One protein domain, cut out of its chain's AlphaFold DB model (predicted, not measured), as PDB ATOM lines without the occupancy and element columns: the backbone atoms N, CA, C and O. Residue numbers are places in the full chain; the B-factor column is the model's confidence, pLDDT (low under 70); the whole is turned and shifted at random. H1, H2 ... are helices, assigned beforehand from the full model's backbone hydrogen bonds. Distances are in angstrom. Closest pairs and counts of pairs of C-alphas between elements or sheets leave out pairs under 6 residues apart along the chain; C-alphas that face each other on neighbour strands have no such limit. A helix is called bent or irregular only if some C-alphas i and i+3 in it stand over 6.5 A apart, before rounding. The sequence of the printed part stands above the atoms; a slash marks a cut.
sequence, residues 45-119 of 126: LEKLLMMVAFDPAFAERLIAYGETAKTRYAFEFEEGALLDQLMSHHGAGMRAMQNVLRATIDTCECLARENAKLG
ATOM      1  N   LEU A  45     152.509 191.793 228.893       72.88
ATOM      2  CA  LEU A  45     152.345 191.646 227.446       72.88
ATOM      3  C   LEU A  45     152.077 192.979 226.725       72.88
ATOM      4  O   LEU A  45     152.721 193.259 225.715       72.88
ATOM      5  N   GLU A  46     151.181 193.833 227.225       75.31
ATOM      6  CA  GLU A  46     150.915 195.151 226.621       75.31
ATOM      7  C   GLU A  46     152.139 196.069 226.676       75.31
ATOM      8  O   GLU A  46     152.450 196.758 225.702       75.31
ATOM      9  N   LYS A  47     152.889 196.040 227.783       78.12
ATOM     10  CA  LYS A  47     154.177 196.743 227.884       78.12
ATOM     11  C   LYS A  47     155.171 196.221 226.852       78.12
ATOM     12  O   LYS A  47     155.868 197.013 226.219       78.12
ATOM     13  N   LEU A  48     155.215 194.905 226.648       74.69
ATOM     14  CA  LEU A  48     156.075 194.288 225.645       74.69
ATOM     15  C   LEU A  48     155.687 194.716 224.226       74.69
ATOM     16  O   LEU A  48     156.552 195.092 223.441       74.69
ATOM     17  N   LEU A  49     154.389 194.708 223.914       76.06
ATOM     18  CA  LEU A  49     153.841 195.165 222.636       76.06
ATOM     19  C   LEU A  49     154.159 196.638 222.376       76.06
ATOM     20  O   LEU A  49     154.558 196.990 221.267       76.06
ATOM     21  N   MET A  50     154.054 197.489 223.397       79.12
ATOM     22  CA  MET A  50     154.473 198.886 223.294       79.12
ATOM     23  C   MET A  50     155.975 199.012 223.026       79.12
ATOM     24  O   MET A  50     156.368 199.782 222.151       79.12
ATOM     25  N   MET A  51     156.825 198.225 223.694       77.00
ATOM     26  CA  MET A  51     158.260 198.212 223.375       77.00
ATOM     27  C   MET A  51     158.529 197.747 221.944       77.00
ATOM     28  O   MET A  51     159.364 198.335 221.270       77.00
ATOM     29  N   VAL A  52     157.803 196.746 221.438       75.00
ATOM     30  CA  VAL A  52     157.901 196.359 220.022       75.00
ATOM     31  C   VAL A  52     157.494 197.510 219.106       75.00
ATOM     32  O   VAL A  52     158.135 197.725 218.083       75.00
ATOM     33  N   ALA A  53     156.433 198.242 219.430       75.25
ATOM     34  CA  ALA A  53     155.940 199.325 218.588       75.25
ATOM     35  C   ALA A  53     156.915 200.515 218.519       75.25
ATOM     36  O   ALA A  53     157.080 201.101 217.448       75.25
ATOM     37  N   PHE A  54     157.562 200.852 219.640       77.19
ATOM     38  CA  PHE A  54     158.349 202.082 219.783       77.19
ATOM     39  C   PHE A  54     159.874 201.891 219.827       77.19
ATOM     40  O   PHE A  54     160.593 202.865 219.615       77.19
ATOM     41  N   ASP A  55     160.390 200.677 220.047       78.81
ATOM     42  CA  ASP A  55     161.821 200.351 219.945       78.81
ATOM     43  C   ASP A  55     162.055 199.364 218.777       78.81
ATOM     44  O   ASP A  55     161.932 198.142 218.934       78.81
ATOM     45  N   PRO A  56     162.437 199.871 217.587       74.75
ATOM     46  CA  PRO A  56     162.716 199.036 216.421       74.75
ATOM     47  C   PRO A  56     163.835 198.021 216.674       74.75
ATOM     48  O   PRO A  56     163.774 196.894 216.185       74.75
ATOM     49  N   ALA A  57     164.847 198.390 217.465       79.88
ATOM     50  CA  ALA A  57     165.960 197.500 217.770       79.88
ATOM     51  C   ALA A  57     165.516 196.379 218.717       79.88
ATOM     52  O   ALA A  57     165.964 195.240 218.584       79.88
ATOM     53  N   PHE A  58     164.621 196.674 219.664       78.19
ATOM     54  CA  PHE A  58     163.978 195.652 220.488       78.19
ATOM     55  C   PHE A  58     163.154 194.693 219.645       78.19
ATOM     56  O   PHE A  58     163.267 193.484 219.824       78.19
ATOM     57  N   ALA A  59     162.386 195.201 218.690       74.62
ATOM     58  CA  ALA A  59     161.596 194.345 217.831       74.62
ATOM     59  C   ALA A  59     162.428 193.468 216.898       74.62
ATOM     60  O   ALA A  59     162.103 192.298 216.720       74.62
ATOM     61  N   GLU A  60     163.513 193.990 216.323       77.19
ATOM     62  CA  GLU A  60     164.434 193.166 215.539       77.19
ATOM     63  C   GLU A  60     165.068 192.072 216.391       77.19
ATOM     64  O   GLU A  60     165.118 190.922 215.961       77.19
ATOM     65  N   ARG A  61     165.473 192.399 217.626       76.44
ATOM     66  CA  ARG A  61     165.935 191.406 218.601       76.44
ATOM     67  C   ARG A  61     164.856 190.363 218.876       76.44
ATOM     68  O   ARG A  61     165.147 189.175 218.836       76.44
ATOM     69  N   LEU A  62     163.617 190.781 219.114       74.12
ATOM     70  CA  LEU A  62     162.501 189.883 219.396       74.12
ATOM     71  C   LEU A  62     162.219 188.934 218.219       74.12
ATOM     72  O   LEU A  62     162.086 187.731 218.419       74.12
ATOM     73  N   ILE A  63     162.210 189.461 216.991       73.94
ATOM     74  CA  ILE A  63     162.063 188.683 215.751       73.94
ATOM     75  C   ILE A  63     163.235 187.715 215.567       73.94
ATOM     76  O   ILE A  63     163.017 186.559 215.214       73.94
ATOM     77  N   ALA A  64     164.466 188.162 215.818       75.50
ATOM     78  CA  ALA A  64     165.662 187.340 215.665       75.50
ATOM     79  C   ALA A  64     165.758 186.224 216.717       75.50
ATOM     80  O   ALA A  64     166.276 185.150 216.421       75.50
ATOM     81  N   TYR A  65     165.271 186.466 217.937       70.88
ATOM     82  CA  TYR A  65     165.330 185.495 219.028       70.88
ATOM     83  C   TYR A  65     164.221 184.435 218.964       70.88
ATOM     84  O   TYR A  65     164.419 183.349 219.517       70.88
ATOM     85  N   GLY A  66     163.096 184.691 218.286       67.44
ATOM     86  CA  GLY A  66     162.024 183.699 218.106       67.44
ATOM     87  C   GLY A  66     161.584 183.074 219.437       67.44
ATOM     88  O   GLY A  66     161.397 183.791 220.418       67.44
ATOM     89  N   GLU A  67     161.507 181.742 219.516       63.19
ATOM     90  CA  GLU A  67     161.108 181.025 220.744       63.19
ATOM     91  C   GLU A  67     162.013 181.316 221.961       63.19
ATOM     92  O   GLU A  67     161.558 181.276 223.105       63.19
ATOM     93  N   THR A  68     163.287 181.680 221.756       66.06
ATOM     94  CA  THR A  68     164.200 182.009 222.873       66.06
ATOM     95  C   THR A  68     163.853 183.338 223.550       66.06
ATOM     96  O   THR A  68     164.232 183.566 224.703       66.06
ATOM     97  N   ALA A  69     163.064 184.193 222.888       65.50
ATOM     98  CA  ALA A  69     162.557 185.434 223.458       65.50
ATOM     99  C   ALA A  69     161.669 185.198 224.691       65.50
ATOM    100  O   ALA A  69     161.723 186.000 225.623       65.50
ATOM    101  N   LYS A  70     160.925 184.080 224.744       63.66
ATOM    102  CA  LYS A  70     160.087 183.700 225.898       63.66
ATOM    103  C   LYS A  70     160.869 183.758 227.203       63.66
ATOM    104  O   LYS A  70     160.473 184.449 228.126       63.66
ATOM    105  N   THR A  71     162.023 183.098 227.253       64.00
ATOM    106  CA  THR A  71     162.837 183.017 228.481       64.00
ATOM    107  C   THR A  71     163.420 184.352 228.940       64.00
ATOM    108  O   THR A  71     163.782 184.490 230.104       64.00
ATOM    109  N   ARG A  72     163.532 185.335 228.039       67.25
ATOM    110  CA  ARG A  72     164.064 186.666 228.357       67.25
ATOM    111  C   ARG A  72     162.994 187.676 228.734       67.25
ATOM    112  O   ARG A  72     163.318 188.644 229.416       67.25
ATOM    113  N   TYR A  73     161.776 187.494 228.234       66.06
ATOM    114  CA  TYR A  73     160.777 188.558 228.216       66.06
ATOM    115  C   TYR A  73     159.401 188.147 228.743       66.06
ATOM    116  O   TYR A  73     158.635 189.030 229.120       66.06
ATOM    117  N   ALA A  74     159.092 186.850 228.801       61.38
ATOM    118  CA  ALA A  74     157.903 186.348 229.474       61.38
ATOM    119  C   ALA A  74     158.256 186.034 230.930       61.38
ATOM    120  O   ALA A  74     159.065 185.148 231.207       61.38
ATOM    121  N   PHE A  75     157.677 186.800 231.853       58.69
ATOM    122  CA  PHE A  75     157.889 186.621 233.289       58.69
ATOM    123  C   PHE A  75     156.884 185.624 233.892       58.69
ATOM    124  O   PHE A  75     157.190 185.005 234.910       58.69
ATOM    125  N   GLU A  76     155.744 185.396 233.224       59.81
ATOM    126  CA  GLU A  76     154.734 184.398 233.597       59.81
ATOM    127  C   GLU A  76     154.485 183.366 232.480       59.81
ATOM    128  O   GLU A  76     154.654 183.638 231.288       59.81
ATOM    129  N   PHE A  77     154.098 182.148 232.876       54.62
ATOM    130  CA  PHE A  77     154.020 180.970 231.997       54.62
ATOM    131  C   PHE A  77     153.020 181.143 230.835       54.62
ATOM    132  O   PHE A  77     153.263 180.643 229.735       54.62
ATOM    133  N   GLU A  78     151.929 181.887 231.046       61.97
ATOM    134  CA  GLU A  78     150.893 182.125 230.027       61.97
ATOM    135  C   GLU A  78     151.291 183.199 228.999       61.97
ATOM    136  O   GLU A  78     151.006 183.062 227.807       61.97
ATOM    137  N   GLU A  79     152.036 184.227 229.412       64.31
ATOM    138  CA  GLU A  79     152.451 185.325 228.526       64.31
ATOM    139  C   GLU A  79     153.459 184.874 227.471       64.31
ATOM    140  O   GLU A  79     153.464 185.370 226.342       64.31
ATOM    141  N   GLY A  80     154.287 183.885 227.811       64.88
ATOM    142  CA  GLY A  80     155.211 183.293 226.857       64.88
ATOM    143  C   GLY A  80     154.472 182.667 225.680       64.88
ATOM    144  O   GLY A  80     154.854 182.887 224.533       64.88
ATOM    145  N   ALA A  81     153.420 181.886 225.939       68.00
ATOM    146  CA  ALA A  81     152.649 181.225 224.887       68.00
ATOM    147  C   ALA A  81     151.962 182.236 223.954       68.00
ATOM    148  O   ALA A  81     152.004 182.068 222.734       68.00
ATOM    149  N   LEU A  82     151.416 183.317 224.519       70.00
ATOM    150  CA  LEU A  82     150.830 184.420 223.755       70.00
ATOM    151  C   LEU A  82     151.870 185.129 222.882       70.00
ATOM    152  O   LEU A  82     151.606 185.408 221.713       70.00
ATOM    153  N   LEU A  83     153.068 185.369 223.421       70.50
ATOM    154  CA  LEU A  83     154.173 185.951 222.665       70.50
ATOM    155  C   LEU A  83     154.586 185.055 221.488       70.50
ATOM    156  O   LEU A  83     154.803 185.555 220.389       70.50
ATOM    157  N   ASP A  84     154.635 183.738 221.684       70.19
ATOM    158  CA  ASP A  84     154.964 182.783 220.616       70.19
ATOM    159  C   ASP A  84     153.932 182.786 219.495       70.19
ATOM    160  O   ASP A  84     154.279 182.824 218.313       70.19
ATOM    161  N   GLN A  85     152.652 182.763 219.868       70.25
ATOM    162  CA  GLN A  85     151.549 182.784 218.919       70.25
ATOM    163  C   GLN A  85     151.559 184.094 218.125       70.25
ATOM    164  O   GLN A  85     151.431 184.094 216.899       70.25
ATOM    165  N   LEU A  86     151.796 185.214 218.810       72.56
ATOM    166  CA  LEU A  86     151.917 186.520 218.181       72.56
ATOM    167  C   LEU A  86     153.096 186.575 217.200       72.56
ATOM    168  O   LEU A  86     152.933 187.029 216.069       72.56
ATOM    169  N   MET A  87     154.276 186.099 217.599       73.88
ATOM    170  CA  MET A  87     155.469 186.130 216.750       73.88
ATOM    171  C   MET A  87     155.337 185.198 215.541       73.88
ATOM    172  O   MET A  87     155.676 185.598 214.424       73.88
ATOM    173  N   SER A  88     154.780 184.004 215.745       72.00
ATOM    174  CA  SER A  88     154.612 182.985 214.702       72.00
ATOM    175  C   SER A  88     153.594 183.385 213.635       72.00
ATOM    176  O   SER A  88     153.783 183.076 212.460       72.00
ATOM    177  N   HIS A  89     152.527 184.096 214.014       71.62
ATOM    178  CA  HIS A  89     151.449 184.454 213.085       71.62
ATOM    179  C   HIS A  89     151.499 185.904 212.594       71.62
ATOM    180  O   HIS A  89     151.028 186.193 211.494       71.62
ATOM    181  N   HIS A  90     152.068 186.825 213.376       73.25
ATOM    182  CA  HIS A  90     151.908 188.263 213.149       73.25
ATOM    183  C   HIS A  90     153.222 189.045 213.056       73.25
ATOM    184  O   HIS A  90     153.179 190.269 212.923       73.25
ATOM    185  N   GLY A  91     154.389 188.387 213.025       74.81
ATOM    186  CA  GLY A  91     155.688 189.068 212.920       74.81
ATOM    187  C   GLY A  91     155.798 190.042 211.732       74.81
ATOM    188  O   GLY A  91     156.290 191.162 211.881       74.81
ATOM    189  N   ALA A  92     155.263 189.673 210.562       75.12
ATOM    190  CA  ALA A  92     155.213 190.561 209.396       75.12
ATOM    191  C   ALA A  92     154.285 191.776 209.610       75.12
ATOM    192  O   ALA A  92     154.633 192.893 209.227       75.12
ATOM    193  N   GLY A  93     153.138 191.573 210.265       73.19
ATOM    194  CA  GLY A  93     152.202 192.644 210.618       73.19
ATOM    195  C   GLY A  93     152.795 193.622 211.634       73.19
ATOM    196  O   GLY A  93     152.672 194.832 211.469       73.19
ATOM    197  N   MET A  94     153.532 193.118 212.625       77.69
ATOM    198  CA  MET A  94     154.253 193.935 213.608       77.69
ATOM    199  C   MET A  94     155.315 194.816 212.948       77.69
ATOM    200  O   MET A  94     155.393 196.016 213.217       77.69
ATOM    201  N   ARG A  95     156.074 194.254 212.000       75.12
ATOM    202  CA  ARG A  95     157.037 195.021 211.200       75.12
ATOM    203  C   ARG A  95     156.355 196.090 210.341       75.12
ATOM    204  O   ARG A  95     156.873 197.199 210.217       75.12
ATOM    205  N   ALA A  96     155.191 195.791 209.763       74.94
ATOM    206  CA  ALA A  96     154.414 196.778 209.017       74.94
ATOM    207  C   ALA A  96     153.925 197.928 209.918       74.94
ATOM    208  O   ALA A  96     154.083 199.091 209.549       74.94
ATOM    209  N   MET A  97     153.417 197.626 211.119       78.75
ATOM    210  CA  MET A  97     152.991 198.642 212.091       78.75
ATOM    211  C   MET A  97     154.146 199.555 212.521       78.75
ATOM    212  O   MET A  97     153.981 200.773 212.546       78.75
ATOM    213  N   GLN A  98     155.339 199.006 212.767       80.81
ATOM    214  CA  GLN A  98     156.531 199.819 213.043       80.81
ATOM    215  C   GLN A  98     156.903 200.754 211.901       80.81
ATOM    216  O   GLN A  98     157.268 201.901 212.140       80.81
ATOM    217  N   ASN A  99     156.822 200.281 210.656       79.88
ATOM    218  CA  ASN A  99     157.124 201.125 209.504       79.88
ATOM    219  C   ASN A  99     156.168 202.320 209.423       79.88
ATOM    220  O   ASN A  99     156.620 203.432 209.160       79.88
ATOM    221  N   VAL A 100     154.880 202.102 209.701       81.25
ATOM    222  CA  VAL A 100     153.874 203.172 209.754       81.25
ATOM    223  C   VAL A 100     154.158 204.143 210.901       81.25
ATOM    224  O   VAL A 100     154.162 205.356 210.682       81.25
ATOM    225  N   LEU A 101     154.440 203.641 212.108       82.56
ATOM    226  CA  LEU A 101     154.753 204.483 213.268       82.56
ATOM    227  C   LEU A 101     155.996 205.342 213.025       82.56
ATOM    228  O   LEU A 101     155.956 206.551 213.238       82.56
ATOM    229  N   ARG A 102     157.070 204.748 212.499       83.44
ATOM    230  CA  ARG A 102     158.299 205.469 212.157       83.44
ATOM    231  C   ARG A 102     158.054 206.546 211.102       83.44
ATOM    232  O   ARG A 102     158.418 207.691 211.326       83.44
ATOM    233  N   ALA A 103     157.360 206.212 210.012       84.88
ATOM    234  CA  ALA A 103     157.016 207.191 208.979       84.88
ATOM    235  C   ALA A 103     156.174 208.352 209.534       84.88
ATOM    236  O   ALA A 103     156.327 209.501 209.114       84.88
ATOM    237  N   THR A 104     155.298 208.066 210.500       85.94
ATOM    238  CA  THR A 104     154.484 209.082 211.174       85.94
ATOM    239  C   THR A 104     155.353 210.005 212.027       85.94
ATOM    240  O   THR A 104     155.223 211.221 211.913       85.94
ATOM    241  N   ILE A 105     156.278 209.451 212.821       83.50
ATOM    242  CA  ILE A 105     157.242 210.228 213.617       83.50
ATOM    243  C   ILE A 105     158.098 211.115 212.706       83.50
ATOM    244  O   ILE A 105     158.156 212.325 212.922       83.50
ATOM    245  N   ASP A 106     158.666 210.554 211.636       86.69
ATOM    246  CA  ASP A 106     159.478 211.297 210.663       86.69
ATOM    247  C   ASP A 106     158.686 212.461 210.038       86.69
ATOM    248  O   ASP A 106     159.200 213.571 209.865       86.69
ATOM    249  N   THR A 107     157.404 212.224 209.735       90.75
ATOM    250  CA  THR A 107     156.492 213.248 209.210       90.75
ATOM    251  C   THR A 107     156.248 214.347 210.242       90.75
ATOM    252  O   THR A 107     156.368 215.529 209.915       90.75
ATOM    253  N   CYS A 108     155.958 213.988 211.495       88.00
ATOM    254  CA  CYS A 108     155.779 214.945 212.586       88.00
ATOM    255  C   CYS A 108     157.033 215.804 212.802       88.00
ATOM    256  O   CYS A 108     156.923 217.021 212.938       88.00
ATOM    257  N   GLU A 109     158.226 215.209 212.771       89.81
ATOM    258  CA  GLU A 109     159.493 215.938 212.880       89.81
ATOM    259  C   GLU A 109     159.762 216.843 211.672       89.81
ATOM    260  O   GLU A 109     160.337 217.927 211.812       89.81
ATOM    261  N   CYS A 110     159.376 216.420 210.467       89.62
ATOM    262  CA  CYS A 110     159.476 217.250 209.269       89.62
ATOM    263  C   CYS A 110     158.569 218.481 209.378       89.62
ATOM    264  O   CYS A 110     159.046 219.604 209.210       89.62
ATOM    265  N   LEU A 111     157.302 218.278 209.750       88.56
ATOM    266  CA  LEU A 111     156.332 219.353 209.962       88.56
ATOM    267  C   LEU A 111     156.763 220.291 211.094       88.56
ATOM    268  O   LEU A 111     156.674 221.509 210.956       88.56
ATOM    269  N   ALA A 112     157.287 219.756 212.199       86.94
ATOM    270  CA  ALA A 112     157.812 220.564 213.298       86.94
ATOM    271  C   ALA A 112     158.990 221.444 212.844       86.94
ATOM    272  O   ALA A 112     159.040 222.631 213.172       86.94
ATOM    273  N   ARG A 113     159.915 220.894 212.043       87.00
ATOM    274  CA  ARG A 113     161.038 221.652 211.462       87.00
ATOM    275  C   ARG A 113     160.576 222.708 210.465       87.00
ATOM    276  O   ARG A 113     161.151 223.792 210.430       87.00
ATOM    277  N   GLU A 114     159.576 222.407 209.647       85.81
ATOM    278  CA  GLU A 114     158.997 223.360 208.700       85.81
ATOM    279  C   GLU A 114     158.300 224.515 209.428       85.81
ATOM    280  O   GLU A 114     158.610 225.679 209.172       85.81
ATOM    281  N   ASN A 115     157.477 224.209 210.431       75.38
ATOM    282  CA  ASN A 115     156.840 225.210 211.286       75.38
ATOM    283  C   ASN A 115     157.868 226.079 212.027       75.38
ATOM    284  O   ASN A 115     157.698 227.293 212.116       75.38
ATOM    285  N   ALA A 116     158.976 225.498 212.500       80.31
ATOM    286  CA  ALA A 116     160.060 226.254 213.126       80.31
ATOM    287  C   ALA A 116     160.771 227.213 212.148       80.31
ATOM    288  O   ALA A 116     161.204 228.291 212.552       80.31
ATOM    289  N   LYS A 117     160.870 226.857 210.858       78.31
ATOM    290  CA  LYS A 117     161.418 227.736 209.807       78.31
ATOM    291  C   LYS A 117     160.458 228.866 209.439       78.31
ATOM    292  O   LYS A 117     160.911 229.974 209.163       78.31
ATOM    293  N   LEU A 118     159.154 228.593 209.444       73.50
ATOM    294  CA  LEU A 118     158.104 229.568 209.133       73.50
ATOM    295  C   LEU A 118     157.787 230.505 210.314       73.50
ATOM    296  O   LEU A 118     157.227 231.579 210.105       73.50
ATOM    297  N   GLY A 119     158.158 230.120 211.540       61.78
ATOM    298  CA  GLY A 119     157.819 230.809 212.789       61.78
ATOM    299  C   GLY A 119     159.007 231.241 213.653       61.78
ATOM    300  O   GLY A 119     158.848 231.344 214.870       61.78
TER     301      GLY A 119
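AT A GLANCE: This is residues 45 to 119 of the 126 residues of an uncharacterized protein of Dyella choica (UniProt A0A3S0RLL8). A small compact head of helices has one long helical arm sticking out of it, residues 103 to 119. The last helix, H3, bends into an L of arms H3a and H3b, and the helical hairpin of H1 and H2 packs into the angle of that L. The printed part has 75 residues with three named helices, H1, H2 and H3 in that order, no named strand, and the class all helix. The whole is loose, with a radius of gyration of the C-alphas of 15.9 A, and spans 54 by 21 by 16 A.

HOW THE PARTS SIT: Start at H1, residues 45 to 54, which touches H2, residues 56 to 73, at C-alphas Val 52 and Ala 59, their closest, 4.7 A apart. This hairpin runs opposite ways at a shallow tilt of 25 degrees. H3, residues 77 to 118, was assigned as one helix by its hydrogen bonds but is bent, C-alphas 89 and 92 being 8.1 A apart; H3a and H3b are about perpendicular, at 81 degrees. H2 touches H3a at a steep tilt of 48 degrees, opposite ways, the closest C-alphas being those of Lys 70 and Gly 80, 5.0 A. H1 touches H3b, with residues 94 to 101 of H3b alone, at a steep tilt of 50 degrees; the closest C-alphas are those of Ala 53 and Gln 98, 5.6 A. Helix packing is mostly crossed, only just, with 1 of 3 pairs at a shallow tilt. Each O i to N i+4 pair is within hydrogen-bond range in H1 and H3b, against 8 of 14 in H2 and 8 of 9 in H3a.

IN THESE COORDINATES: Find C-alpha 45 at (152.345, 191.646, 227.446), where H1 begins its 14.3 A. H2 measures 15.9 A and is irregular, C-alphas 64 and 67 being 9.3 A apart, with a kink of 125 degrees near residue 67. H3a, residues 77 to 89, covers 19.4 A; H3b, residues 92 to 118, runs 39.1 A to C-alpha 118 at (158.104, 229.568, 209.133).

THE WHOLE: The C-alphas farthest apart, of Phe 77 and Leu 118, are 53.9 A apart. The printed part has no cut, and both links are tight. Mean pLDDT of the printed part is 74.8; look for values under 70 at residues 66 to 81 and 119.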